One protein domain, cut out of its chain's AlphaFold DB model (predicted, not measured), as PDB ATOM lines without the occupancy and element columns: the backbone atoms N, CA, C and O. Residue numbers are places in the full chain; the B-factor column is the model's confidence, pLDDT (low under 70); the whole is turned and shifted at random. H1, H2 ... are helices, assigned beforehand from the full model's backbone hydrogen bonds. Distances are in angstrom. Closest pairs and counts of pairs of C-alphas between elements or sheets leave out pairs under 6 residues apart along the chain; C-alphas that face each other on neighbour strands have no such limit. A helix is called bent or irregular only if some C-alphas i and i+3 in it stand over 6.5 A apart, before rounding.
ATOM      1  N   ASN A  57     222.468  90.753 124.340       82.69
ATOM      2  CA  ASN A  57     221.642  90.133 125.384       82.69
ATOM      3  C   ASN A  57     220.147  90.478 125.286       82.69
ATOM      4  O   ASN A  57     219.381  90.017 126.128       82.69
ATOM      5  N   TRP A  58     219.726  91.249 124.284       89.06
ATOM      6  CA  TRP A  58     218.363  91.782 124.189       89.06
ATOM      7  C   TRP A  58     217.284  90.704 123.972       89.06
ATOM      8  O   TRP A  58     216.152  90.883 124.412       89.06
ATOM      9  N   THR A  59     217.639  89.554 123.384       88.75
ATOM     10  CA  THR A  59     216.760  88.369 123.267       88.75
ATOM     11  C   THR A  59     216.822  87.432 124.475       88.75
ATOM     12  O   THR A  59     216.088  86.455 124.565       88.75
ATOM     13  N   LYS A  60     217.696  87.712 125.450       88.25
ATOM     14  CA  LYS A  60     217.766  86.947 126.709       88.25
ATOM     15  C   LYS A  60     216.821  87.496 127.776       88.25
ATOM     16  O   LYS A  60     216.705  86.899 128.845       88.25
ATOM     17  N   MET A  61     216.187  88.639 127.513       89.31
ATOM     18  CA  MET A  61     215.199  89.254 128.391       89.31
ATOM     19  C   MET A  61     213.794  88.893 127.918       89.31
ATOM     20  O   MET A  61     213.480  89.039 126.742       89.31
ATOM     21  N   GLY A  62     212.946  88.450 128.845       89.75
ATOM     22  CA  GLY A  62     211.525  88.232 128.592       89.75
ATOM     23  C   GLY A  62     210.669  89.445 128.959       89.75
ATOM     24  O   GLY A  62     211.126  90.401 129.590       89.75
ATOM     25  N   CYS A  63     209.391  89.389 128.611       90.44
ATOM     26  CA  CYS A  63     208.372  90.372 128.964       90.44
ATOM     27  C   CYS A  63     208.099  90.469 130.475       90.44
ATOM     28  O   CYS A  63     207.458  91.412 130.929       90.44
ATOM     29  N   ASP A  64     208.594  89.521 131.271       90.00
ATOM     30  CA  ASP A  64     208.575  89.542 132.733       90.00
ATOM     31  C   ASP A  64     209.790  90.258 133.351       90.00
ATOM     32  O   ASP A  64     209.869  90.390 134.576       90.00
ATOM     33  N   SER A  65     210.722  90.741 132.526       90.56
ATOM     34  CA  SER A  65     211.902  91.478 132.977       90.56
ATOM     35  C   SER A  65     211.552  92.833 133.623       90.56
ATOM     36  O   SER A  65     210.503  93.424 133.330       90.56
ATOM     37  N   PRO A  66     212.443  93.377 134.479       88.06
ATOM     38  CA  PRO A  66     212.227  94.671 135.132       88.06
ATOM     39  C   PRO A  66     211.976  95.827 134.159       88.06
ATOM     40  O   PRO A  66     211.173  96.706 134.458       88.06
ATOM     41  N   VAL A  67     212.583  95.801 132.965       88.00
ATOM     42  CA  VAL A  67     212.386  96.850 131.950       88.00
ATOM     43  C   VAL A  67     210.947  96.916 131.425       88.00
ATOM     44  O   VAL A  67     210.529  97.978 130.979       88.00
ATOM     45  N   MET A  68     210.171  95.828 131.518       88.19
ATOM     46  CA  MET A  68     208.744  95.817 131.169       88.19
ATOM     47  C   MET A  68     207.833  95.996 132.387       88.19
ATOM     48  O   MET A  68     206.842  96.719 132.313       88.19
ATOM     49  N   ARG A  69     208.148  95.353 133.518       84.50
ATOM     50  CA  ARG A  69     207.294  95.387 134.722       84.50
ATOM     51  C   ARG A  69     207.398  96.692 135.501       84.50
ATOM     52  O   ARG A  69     206.389  97.203 135.985       84.50
ATOM     53  N   ASP A  70     208.607  97.236 135.578       81.69
ATOM     54  CA  ASP A  70     208.968  98.370 136.423       81.69
ATOM     55  C   ASP A  70     209.479  99.547 135.584       81.69
ATOM     56  O   ASP A  70     210.267 100.358 136.059       81.69
ATOM     57  N   PHE A  71     208.999  99.696 134.343       77.62
ATOM     58  CA  PHE A  71     209.434 100.745 133.406       77.62
ATOM     59  C   PHE A  71     209.323 102.182 133.964       77.62
ATOM     60  O   PHE A  71     210.031 103.087 133.529       77.62
ATOM     61  N   LYS A  72     208.477 102.399 134.981       75.25
ATOM     62  CA  LYS A  72     208.359 103.668 135.728       75.25
ATOM     63  C   LYS A  72     209.580 103.986 136.606       75.25
ATOM     64  O   LYS A  72     209.760 105.131 137.004       75.25
ATOM     65  N   GLY A  73     210.391 102.990 136.941       83.06
ATOM     66  CA  GLY A  73     211.655 103.148 137.665       83.06
ATOM     67  C   GLY A  73     212.832 103.522 136.761       83.06
ATOM     68  O   GLY A  73     213.958 103.618 137.235       83.06
ATOM     69  N   TYR A  74     212.594 103.715 135.461       87.31
ATOM     70  CA  TYR A  74     213.634 104.028 134.491       87.31
ATOM     71  C   TYR A  74     213.330 105.340 133.768       87.31
ATOM     72  O   TYR A  74     212.176 105.678 133.495       87.31
ATOM     73  N   THR A  75     214.391 106.071 133.431       88.75
ATOM     74  CA  THR A  75     214.336 107.116 132.404       88.75
ATOM     75  C   THR A  75     214.298 106.465 131.021       88.75
ATOM     76  O   THR A  75     214.746 105.327 130.861       88.75
ATOM     77  N   ALA A  76     213.814 107.181 130.002       89.50
ATOM     78  CA  ALA A  76     213.743 106.631 128.645       89.50
ATOM     79  C   ALA A  76     215.111 106.136 128.107       89.50
ATOM     80  O   ALA A  76     215.173 104.989 127.657       89.50
ATOM     81  N   PRO A  77     216.229 106.882 128.264       91.19
ATOM     82  CA  PRO A  77     217.549 106.385 127.862       91.19
ATOM     83  C   PRO A  77     218.028 105.194 128.695       91.19
ATOM     84  O   PRO A  77     218.719 104.313 128.183       91.19
ATOM     85  N   GLY A  78     217.686 105.164 129.988       91.31
ATOM     86  CA  GLY A  78     218.047 104.062 130.879       91.31
ATOM     87  C   GLY A  78     217.378 102.759 130.453       91.31
ATOM     88  O   GLY A  78     218.043 101.739 130.322       91.31
ATOM     89  N   LEU A  79     216.081 102.823 130.165       90.69
ATOM     90  CA  LEU A  79     215.285 101.688 129.715       90.69
ATOM     91  C   LEU A  79     215.713 101.195 128.325       90.69
ATOM     92  O   LEU A  79     215.893  99.994 128.131       90.69
ATOM     93  N   TRP A  80     215.964 102.118 127.391       93.06
ATOM     94  CA  TRP A  80     216.482 101.802 126.058       93.06
ATOM     95  C   TRP A  80     217.822 101.054 126.115       93.06
ATOM     96  O   TRP A  80     218.022 100.057 125.420       93.06
ATOM     97  N   ARG A  81     218.734 101.511 126.980       93.25
ATOM     98  CA  ARG A  81     220.049 100.891 127.162       93.25
ATOM     99  C   ARG A  81     219.961  99.537 127.855       93.25
ATOM    100  O   ARG A  81     220.597  98.595 127.394       93.25
ATOM    101  N   GLU A  82     219.196  99.446 128.941       92.12
ATOM    102  CA  GLU A  82     219.074  98.219 129.738       92.12
ATOM    103  C   GLU A  82     218.478  97.078 128.909       92.12
ATOM    104  O   GLU A  82     218.953  95.949 128.978       92.12
ATOM    105  N   ALA A  83     217.507  97.381 128.046       92.31
ATOM    106  CA  ALA A  83     216.921  96.403 127.138       92.31
ATOM    107  C   ALA A  83     217.871  95.942 126.014       92.31
ATOM    108  O   ALA A  83     217.581  94.955 125.342       92.31
ATOM    109  N   GLY A  84     219.002  96.625 125.793       93.12
ATOM    110  CA  GLY A  84     219.941  96.309 124.714       93.12
ATOM    111  C   GLY A  84     219.442  96.724 123.324       93.12
ATOM    112  O   GLY A  84     219.806  96.101 122.325       93.12
ATOM    113  N   THR A  85     218.616  97.770 123.249       94.50
ATOM    114  CA  THR A  85     217.870  98.141 122.037       94.50
ATOM    115  C   THR A  85     218.756  98.538 120.850       94.50
ATOM    116  O   THR A  85     218.406  98.257 119.706       94.50
ATOM    117  N   ASP A  86     219.947  99.089 121.090       94.00
ATOM    118  CA  ASP A  86     220.924  99.378 120.027       94.00
ATOM    119  C   ASP A  86     221.397  98.116 119.293       94.00
ATOM    120  O   ASP A  86     221.610  98.141 118.080       94.00
ATOM    121  N   GLY A  87     221.590  97.015 120.028       92.19
ATOM    122  CA  GLY A  87     221.939  95.718 119.446       92.19
ATOM    123  C   GLY A  87     220.769  95.156 118.646       92.19
ATOM    124  O   GLY A  87     220.947  94.754 117.498       92.19
ATOM    125  N   ALA A  88     219.563  95.251 119.211       94.19
ATOM    126  CA  ALA A  88     218.339  94.820 118.550       94.19
ATOM    127  C   ALA A  88     218.113  95.520 117.209       94.19
ATOM    128  O   ALA A  88     217.863  94.861 116.204       94.19
ATOM    129  N   TRP A  89     218.270  96.843 117.161       94.56
ATOM    130  CA  TRP A  89     218.125  97.607 115.923       94.56
ATOM    131  C   TRP A  89     219.125  97.171 114.845       94.56
ATOM    132  O   TRP A  89     218.745  96.975 113.693       94.56
ATOM    133  N   LYS A  90     220.395  96.961 115.218       92.44
ATOM    134  CA  LYS A  90     221.437  96.496 114.285       92.44
ATOM    135  C   LYS A  90     221.133  95.111 113.727       92.44
ATOM    136  O   LYS A  90     221.299  94.902 112.528       92.44
ATOM    137  N   ASP A  91     220.685  94.190 114.574       92.06
ATOM    138  CA  ASP A  91     220.322  92.840 114.145       92.06
ATOM    139  C   ASP A  91     219.126  92.860 113.187       92.06
ATOM    140  O   ASP A  91     219.161  92.213 112.145       92.06
ATOM    141  N   LEU A  92     218.087  93.641 113.503       93.06
ATOM    142  CA  LEU A  92     216.898  93.766 112.658       93.06
ATOM    143  C   LEU A  92     217.232  94.362 111.285       93.06
ATOM    144  O   LEU A  92     216.786  93.839 110.267       93.06
ATOM    145  N   LEU A  93     218.062  95.410 111.241       92.56
ATOM    146  CA  LEU A  93     218.508  95.998 109.976       92.56
ATOM    147  C   LEU A  93     219.389  95.053 109.159       92.56
ATOM    148  O   LEU A  93     219.306  95.051 107.934       92.56
ATOM    149  N   LYS A  94     220.222  94.241 109.815       89.81
ATOM    150  CA  LYS A  94     221.020  93.226 109.123       89.81
ATOM    151  C   LYS A  94     220.113  92.252 108.371       89.81
ATOM    152  O   LYS A  94     220.330  92.020 107.189       89.81
ATOM    153  N   ILE A  95     219.072  91.737 109.027       90.25
ATOM    154  CA  ILE A  95     218.111  90.808 108.406       90.25
ATOM    155  C   ILE A  95     217.366  91.485 107.254       90.25
ATOM    156  O   ILE A  95     217.204  90.888 106.190       90.25
ATOM    157  N   TRP A  96     216.954  92.740 107.454       92.00
ATOM    158  CA  TRP A  96     216.316  93.545 106.420       92.00
ATOM    159  C   TRP A  96     217.156  93.605 105.135       92.00
ATOM    160  O   TRP A  96     216.691  93.159 104.086       92.00
ATOM    161  N   TYR A  97     218.401  94.080 105.230       89.75
ATOM    162  CA  TYR A  97     219.280  94.271 104.070       89.75
ATOM    163  C   TYR A  97     219.801  92.958 103.472       89.75
ATOM    164  O   TYR A  97     219.916  92.809 102.250       89.75
ATOM    165  N   ASP A  98     220.140  91.984 104.316       86.69
ATOM    166  CA  ASP A  98     220.727  90.736 103.839       86.69
ATOM    167  C   ASP A  98     219.670  89.856 103.152       86.69
ATOM    168  O   ASP A  98     220.001  89.175 102.168       86.69
ATOM    169  N   LEU A  99     218.406  89.916 103.604       86.94
ATOM    170  CA  LEU A  99     217.367  88.949 103.252       86.94
ATOM    171  C   LEU A  99     216.019  89.559 102.843       86.94
ATOM    172  O   LEU A  99     215.559  89.315 101.725       86.94
ATOM    173  N   ASP A 100     215.353  90.274 103.750       91.00
ATOM    174  CA  ASP A 100     213.913  90.547 103.633       91.00
ATOM    175  C   ASP A 100     213.580  91.564 102.532       91.00
ATOM    176  O   ASP A 100     212.574  91.405 101.838       91.00
ATOM    177  N   GLU A 101     214.454  92.545 102.297       90.62
ATOM    178  CA  GLU A 101     214.319  93.511 101.203       90.62
ATOM    179  C   GLU A 101     214.264  92.799  99.841       90.62
ATOM    180  O   GLU A 101     213.363  93.024  99.031       90.62
ATOM    181  N   LYS A 102     215.170  91.837  99.616       88.94
ATOM    182  CA  LYS A 102     215.243  91.042  98.372       88.94
ATOM    183  C   LYS A 102     214.021  90.147  98.172       88.94
ATOM    184  O   LYS A 102     213.790  89.652  97.070       88.94
ATOM    185  N   ARG A 103     213.254  89.912  99.237       89.00
ATOM    186  CA  ARG A 103     212.014  89.125  99.229       89.00
ATOM    187  C   ARG A 103     210.768  89.975  99.039       89.00
ATOM    188  O   ARG A 103     209.676  89.418  98.968       89.00
ATOM    189  N   GLY A 104     210.922  91.293  98.931       89.88
ATOM    190  CA  GLY A 104     209.814  92.219  98.734       89.88
ATOM    191  C   GLY A 104     209.007  92.494 100.000       89.88
ATOM    192  O   GLY A 104     207.879  92.972  99.894       89.88
ATOM    193  N   TYR A 105     209.546  92.198 101.189       92.69
ATOM    194  CA  TYR A 105     208.992  92.763 102.418       92.69
ATOM    195  C   TYR A 105     209.279  94.262 102.461       92.69
ATOM    196  O   TYR A 105     210.228  94.730 101.840       92.69
ATOM    197  N   THR A 106     208.489  95.015 103.220       93.88
ATOM    198  CA  THR A 106     208.860  96.376 103.625       93.88
ATOM    199  C   THR A 106     209.610  96.366 104.958       93.88
ATOM    200  O   THR A 106     209.508  95.400 105.720       93.88
ATOM    201  N   LEU A 107     210.348  97.437 105.277       94.38
ATOM    202  CA  LEU A 107     211.112  97.526 106.529       94.38
ATOM    203  C   LEU A 107     210.232  97.258 107.763       94.38
ATOM    204  O   LEU A 107     210.608  96.481 108.639       94.38
ATOM    205  N   SER A 108     209.032  97.842 107.825       95.12
ATOM    206  CA  SER A 108     208.100  97.626 108.942       95.12
ATOM    207  C   SER A 108     207.591  96.184 109.021       95.12
ATOM    208  O   SER A 108     207.437  95.637 110.117       95.12
ATOM    209  N   GLN A 109     207.366  95.536 107.876       95.06
ATOM    210  CA  GLN A 109     206.981  94.126 107.814       95.06
ATOM    211  C   GLN A 109     208.116  93.214 108.279       95.06
ATOM    212  O   GLN A 109     207.868  92.291 109.051       95.06
ATOM    213  N   SER A 110     209.353  93.492 107.858       94.50
ATOM    214  CA  SER A 110     210.542  92.763 108.306       94.50
ATOM    215  C   SER A 110     210.739  92.908 109.815       94.50
ATOM    216  O   SER A 110     210.872  91.905 110.519       94.50
ATOM    217  N   ILE A 111     210.659  94.133 110.346       94.38
ATOM    218  CA  ILE A 111     210.785  94.385 111.785       94.38
ATOM    219  C   ILE A 111     209.698  93.635 112.558       94.38
ATOM    220  O   ILE A 111     210.035  92.828 113.421       94.38
ATOM    221  N   SER A 112     208.415  93.839 112.228       93.06
ATOM    222  CA  SER A 112     207.289  93.187 112.924       93.06
ATOM    223  C   SER A 112     207.364  91.658 112.857       93.06
ATOM    224  O   SER A 112     207.139  90.985 113.865       93.06
ATOM    225  N   LEU A 113     207.769  91.092 111.714       91.00
ATOM    226  CA  LEU A 113     208.005  89.657 111.551       91.00
ATOM    227  C   LEU A 113     209.089  89.142 112.508       91.00
ATOM    228  O   LEU A 113     208.866  88.152 113.214       91.00
ATOM    229  N   ASN A 114     210.240  89.814 112.537       90.50
ATOM    230  CA  ASN A 114     211.420  89.383 113.285       90.50
ATOM    231  C   ASN A 114     211.299  89.596 114.799       90.50
ATOM    232  O   ASN A 114     212.012  88.939 115.554       90.50
ATOM    233  N   ILE A 115     210.360  90.438 115.242       91.38
ATOM    234  CA  ILE A 115     210.041  90.630 116.664       91.38
ATOM    235  C   ILE A 115     208.730  89.960 117.102       91.38
ATOM    236  O   ILE A 115     208.357  90.085 118.265       91.38
ATOM    237  N   ARG A 116     208.071  89.183 116.228       89.19
ATOM    238  CA  ARG A 116     206.825  88.432 116.509       89.19
ATOM    239  C   ARG A 116     205.592  89.309 116.788       89.19
ATOM    240  O   ARG A 116     204.720  88.915 117.555       89.19
ATOM    241  N   ILE A 117     205.490  90.465 116.134       86.19
ATOM    242  CA  ILE A 117     204.296  91.323 116.183       86.19
ATOM    243  C   ILE A 117     203.331  90.955 115.055       86.19
ATOM    244  O   ILE A 117     203.730  90.685 113.917       86.19
ATOM    245  N   THR A 118     202.042  90.938 115.390       83.00
ATOM    246  CA  THR A 118     200.930  90.809 114.445       83.00
ATOM    247  C   THR A 118     199.877  91.878 114.743       83.00
ATOM    248  O   THR A 118     199.569  92.057 115.923       83.00
ATOM    249  N   PRO A 119     199.273  92.524 113.728       86.88
ATOM    250  CA  PRO A 119     199.504  92.345 112.286       86.88
ATOM    251  C   PRO A 119     200.895  92.838 111.830       86.88
ATOM    252  O   PRO A 119     201.669  93.342 112.637       86.88
ATOM    253  N   ARG A 120     201.250  92.610 110.554       89.50
ATOM    254  CA  ARG A 120     202.539  93.015 109.949       89.50
ATOM    255  C   ARG A 120     202.303  94.167 108.970       89.50
ATOM    256  O   ARG A 120     202.181  93.908 107.767       89.50
ATOM    257  N   PRO A 121     202.148  95.401 109.464       92.25
ATOM    258  CA  PRO A 121     201.658  96.484 108.634       92.25
ATOM    259  C   PRO A 121     202.766  97.088 107.776       92.25
ATOM    260  O   PRO A 121     203.966  96.915 108.031       92.25
ATOM    261  N   ASN A 122     202.346  97.789 106.731       92.50
ATOM    262  CA  ASN A 122     203.212  98.494 105.808       92.50
ATOM    263  C   ASN A 122     203.247  99.991 106.143       92.50
ATOM    264  O   ASN A 122     202.475 100.778 105.599       92.50
ATOM    265  N   CYS A 123     204.200 100.396 106.982       93.38
ATOM    266  CA  CYS A 123     204.304 101.775 107.462       93.38
ATOM    267  C   CYS A 123     204.863 102.754 106.426       93.38
ATOM    268  O   CYS A 123     204.951 103.946 106.706       93.38
ATOM    269  N   HIS A 124     205.174 102.291 105.210       89.88
ATOM    270  CA  HIS A 124     205.311 103.180 104.054       89.88
ATOM    271  C   HIS A 124     203.987 103.871 103.713       89.88
ATOM    272  O   HIS A 124     203.991 104.918 103.070       89.88
ATOM    273  N   GLN A 125     202.850 103.279 104.093       89.06
ATOM    274  CA  GLN A 125     201.522 103.809 103.814       89.06
ATOM    275  C   GLN A 125     200.957 104.508 105.043       89.06
ATOM    276  O   GLN A 125     200.553 103.861 106.001       89.06
ATOM    277  N   LEU A 126     200.799 105.829 104.958       88.12
ATOM    278  CA  LEU A 126     200.270 106.633 106.061       88.12
ATOM    279  C   LEU A 126     198.869 106.208 106.537       88.12
ATOM    280  O   LEU A 126     198.498 106.435 107.683       88.12
ATOM    281  N   LYS A 127     198.073 105.598 105.652       87.62
ATOM    282  CA  LYS A 127     196.714 105.129 105.961       87.62
ATOM    283  C   LYS A 127     196.668 103.734 106.586       87.62
ATOM    284  O   LYS A 127     195.575 103.282 106.926       87.62
ATOM    285  N   ASP A 128     197.799 103.046 106.708       90.25
ATOM    286  CA  ASP A 128     197.856 101.759 107.391       90.25
ATOM    287  C   ASP A 128     197.792 101.987 108.911       90.25
ATOM    288  O   ASP A 128     198.796 102.192 109.590       90.25
ATOM    289  N   THR A 129     196.572 101.999 109.456       86.94
ATOM    290  CA  THR A 129     196.313 102.330 110.867       86.94
ATOM    291  C   THR A 129     196.893 101.317 111.851       86.94
ATOM    292  O   THR A 129     196.982 101.606 113.046       86.94
ATOM    293  N   ASP A 130     197.290 100.136 111.376       91.12
ATOM    294  CA  ASP A 130     197.979  99.142 112.194       91.12
ATOM    295  C   ASP A 130     199.398  99.613 112.568       91.12
ATOM    296  O   ASP A 130     199.929  99.210 113.602       91.12
ATOM    297  N   CYS A 131     199.988 100.539 111.799       92.19
ATOM    298  CA  CYS A 131     201.240 101.203 112.162       92.19
ATOM    299  C   CYS A 131     201.093 102.174 113.337       92.19
ATOM    300  O   CYS A 131     202.077 102.423 114.024       92.19
ATOM    301  N   ASP A 132     199.889 102.674 113.633       90.56
ATOM    302  CA  ASP A 132     199.642 103.583 114.763       90.56
ATOM    303  C   ASP A 132     199.443 102.844 116.099       90.56
ATOM    304  O   ASP A 132     199.341 103.479 117.160       90.56
ATOM    305  N   GLN A 133     199.362 101.509 116.063       88.56
ATOM    306  CA  GLN A 133     199.095 100.677 117.232       88.56
ATOM    307  C   GLN A 133     200.380 100.363 117.994       88.56
ATOM    308  O   GLN A 133     201.331  99.788 117.460       88.56
ATOM    309  N   LEU A 134     200.381 100.698 119.284       89.50
ATOM    310  CA  LEU A 134     201.434 100.267 120.195       89.50
ATOM    311  C   LEU A 134     201.285  98.767 120.461       89.50
ATOM    312  O   LEU A 134     200.192  98.285 120.751       89.50
ATOM    313  N   ALA A 135     202.396  98.047 120.401       88.94
ATOM    314  CA  ALA A 135     202.477  96.659 120.801       88.94
ATOM    315  C   ALA A 135     202.680  96.533 122.313       88.94
ATOM    316  O   ALA A 135     203.445  97.277 122.938       88.94
ATOM    317  N   GLU A 136     202.021  95.534 122.885       88.69
ATOM    318  CA  GLU A 136     202.314  95.035 124.221       88.69
ATOM    319  C   GLU A 136     203.376  93.935 124.136       88.69
ATOM    320  O   GLU A 136     203.470  93.216 123.141       88.69
ATOM    321  N   CYS A 137     204.183  93.782 125.188       89.50
ATOM    322  CA  CYS A 137     205.120  92.666 125.259       89.50
ATOM    323  C   CYS A 137     204.351  91.393 125.616       89.50
ATOM    324  O   CYS A 137     203.925  91.222 126.761       89.50
ATOM    325  N   MET A 138     204.167  90.517 124.632       89.25
ATOM    326  CA  MET A 138     203.423  89.268 124.781       89.25
ATOM    327  C   MET A 138     204.356  88.075 125.004       89.25
ATOM    328  O   MET A 138     205.534  88.103 124.649       89.25
ATOM    329  N   GLN A 139     203.831  86.993 125.581       85.56
ATOM    330  CA  GLN A 139     204.633  85.825 125.951       85.56
ATOM    331  C   GLN A 139     205.294  85.147 124.738       85.56
ATOM    332  O   GLN A 139     206.386  84.603 124.859       85.56
ATOM    333  N   GLU A 140     204.678  85.238 123.564       83.88
ATOM    334  CA  GLU A 140     205.180  84.746 122.279       83.88
ATOM    335  C   GLU A 140     206.455  85.470 121.819       83.88
ATOM    336  O   GLU A 140     207.201  84.951 120.988       83.88
ATOM    337  N   MET A 141     206.725  86.660 122.366       88.00
ATOM    338  CA  MET A 141     207.938  87.431 122.090       88.00
ATOM    339  C   MET A 141     209.126  86.954 122.934       88.00
ATOM    340  O   MET A 141     210.265  87.243 122.576       88.00
ATOM    341  N   ASN A 142     208.889  86.180 124.004       89.25
ATOM    342  CA  ASN A 142     209.937  85.582 124.838       89.25
ATOM    343  C   ASN A 142     210.620  84.438 124.083       89.25
ATOM    344  O   ASN A 142     210.279  83.266 124.251       89.25
ATOM    345  N   SER A 143     211.573  84.781 123.225       84.38
ATOM    346  CA  SER A 143     212.244  83.837 122.334       84.38
ATOM    347  C   SER A 143     213.705  84.216 122.138       84.38
ATOM    348  O   SER A 143     214.141  85.298 122.502       84.38
ATOM    349  N   ASP A 144     214.467  83.332 121.511       83.56
ATOM    350  CA  ASP A 144     215.851  83.584 121.109       83.56
ATOM    351  C   ASP A 144     215.998  84.652 120.011       83.56
ATOM    352  O   ASP A 144     217.107  85.138 119.779       83.56
ATOM    353  N   VAL A 145     214.891  85.063 119.377       81.88
ATOM    354  CA  VAL A 145     214.867  86.024 118.263       81.88
ATOM    355  C   VAL A 145     214.203  87.367 118.583       81.88
ATOM    356  O   VAL A 145     214.350  88.296 117.789       81.88
ATOM    357  N   SER A 146     213.486  87.482 119.710       89.62
ATOM    358  CA  SER A 146     212.733  88.681 120.116       89.62
ATOM    359  C   SER A 146     212.787  88.906 121.634       89.62
ATOM    360  O   SER A 146     213.313  88.087 122.379       89.62
ATOM    361  N   GLY A 147     212.273  90.046 122.092       90.56
ATOM    362  CA  GLY A 147     212.217  90.430 123.500       90.56
ATOM    363  C   GLY A 147     211.741  91.877 123.687       90.56
ATOM    364  O   GLY A 147     211.343  92.527 122.713       90.56
ATOM    365  N   PRO A 148     211.819  92.425 124.915       91.81
ATOM    366  CA  PRO A 148     211.400  93.792 125.245       91.81
ATOM    367  C   PRO A 148     211.979  94.884 124.337       91.81
ATOM    368  O   PRO A 148     211.275  95.822 123.975       91.81
ATOM    369  N   ALA A 149     213.238  94.750 123.910       93.50
ATOM    370  CA  ALA A 149     213.857  95.705 122.991       93.50
ATOM    371  C   ALA A 149     213.097  95.835 121.662       93.50
ATOM    372  O   ALA A 149     212.942  96.941 121.147       93.50
ATOM    373  N   GLY A 150     212.570  94.723 121.134       92.31
ATOM    374  CA  GLY A 150     211.749  94.730 119.925       92.31
ATOM    375  C   GLY A 150     210.477  95.560 120.103       92.31
ATOM    376  O   GLY A 150     210.126  96.345 119.225       92.31
TER     377      GLY A 150
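This is residues 57 to 150 of the 654 residues of the protein "Hce2 domain-containing protein" of Fusarium pseudograminearum (strain CS3096) (UniProt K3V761). One long, kinked helix, H3, runs along one side of the domain, and the shorter H4 follows it through a tight turn and packs across it. Two short helices, H1 and H2, sit by the end of H3 where it begins, while two long stretches without a named element, with the small H5 between them, make much of the rest. The printed part has 94 residues with five named helices, H1 to H5 in that order, and no named strand; the class is all helix, though the helices hold 42 of the 94 residues, under half. The whole is compact, with a radius of gyration of the C-alphas of 13.6 A, and spans 39 by 28 by 24 A.

H1, residues 66 to 69, is close to but not clearly touching H2, residues 76 to 82; their closest C-alphas, of Val 67 and Leu 79, are 6.1 A apart. H2 is close to but not clearly touching H3, residues 85 to 103, with the C-alphas of Trp 80 and Asp 86 closest at 7.9 A. Their lines are about perpendicular, at 81 degrees. H3 touches H4, residues 107 to 114, where the closest C-alphas, of Trp 96 and Ser 110, are 6.1 A apart. These two are only just about perpendicular, at 72 degrees. H5, residues 129 to 132, touches no helix, and it is only just apart from H4, with a closest C-alpha distance of 8.4 A. In H2 and H4 every O i to N i+4 pair is within hydrogen-bond range, in H3 13 of 15 are, and H1 and H5 are too short for such a pair.

H1 begins at C-alpha 66, at (212.227, 94.671, 135.132). H2 is 10.0 A long from first to last C-alpha. H3 is 25.2 A long, from C-alpha 85 at (217.870, 98.141, 122.037) to C-alpha 103 at (212.014, 89.125, 99.229). It is irregular, with C-alphas 98 and 101 7.5 A apart, and has a kink of 46 degrees near residue 97. H4 is 10.6 A long. H5 ends at C-alpha 132, at (199.642, 103.583, 114.763).

The two C-alphas farthest apart, of Gly 73 and Lys 102, are 41.3 A from each other. The printed part has no cut. The link from H4 to H5, residues 115 to 128, is long, and residues 133 to 150 hold no named element. The mean pLDDT of the printed part is 89.6, and no printed residue is under 70.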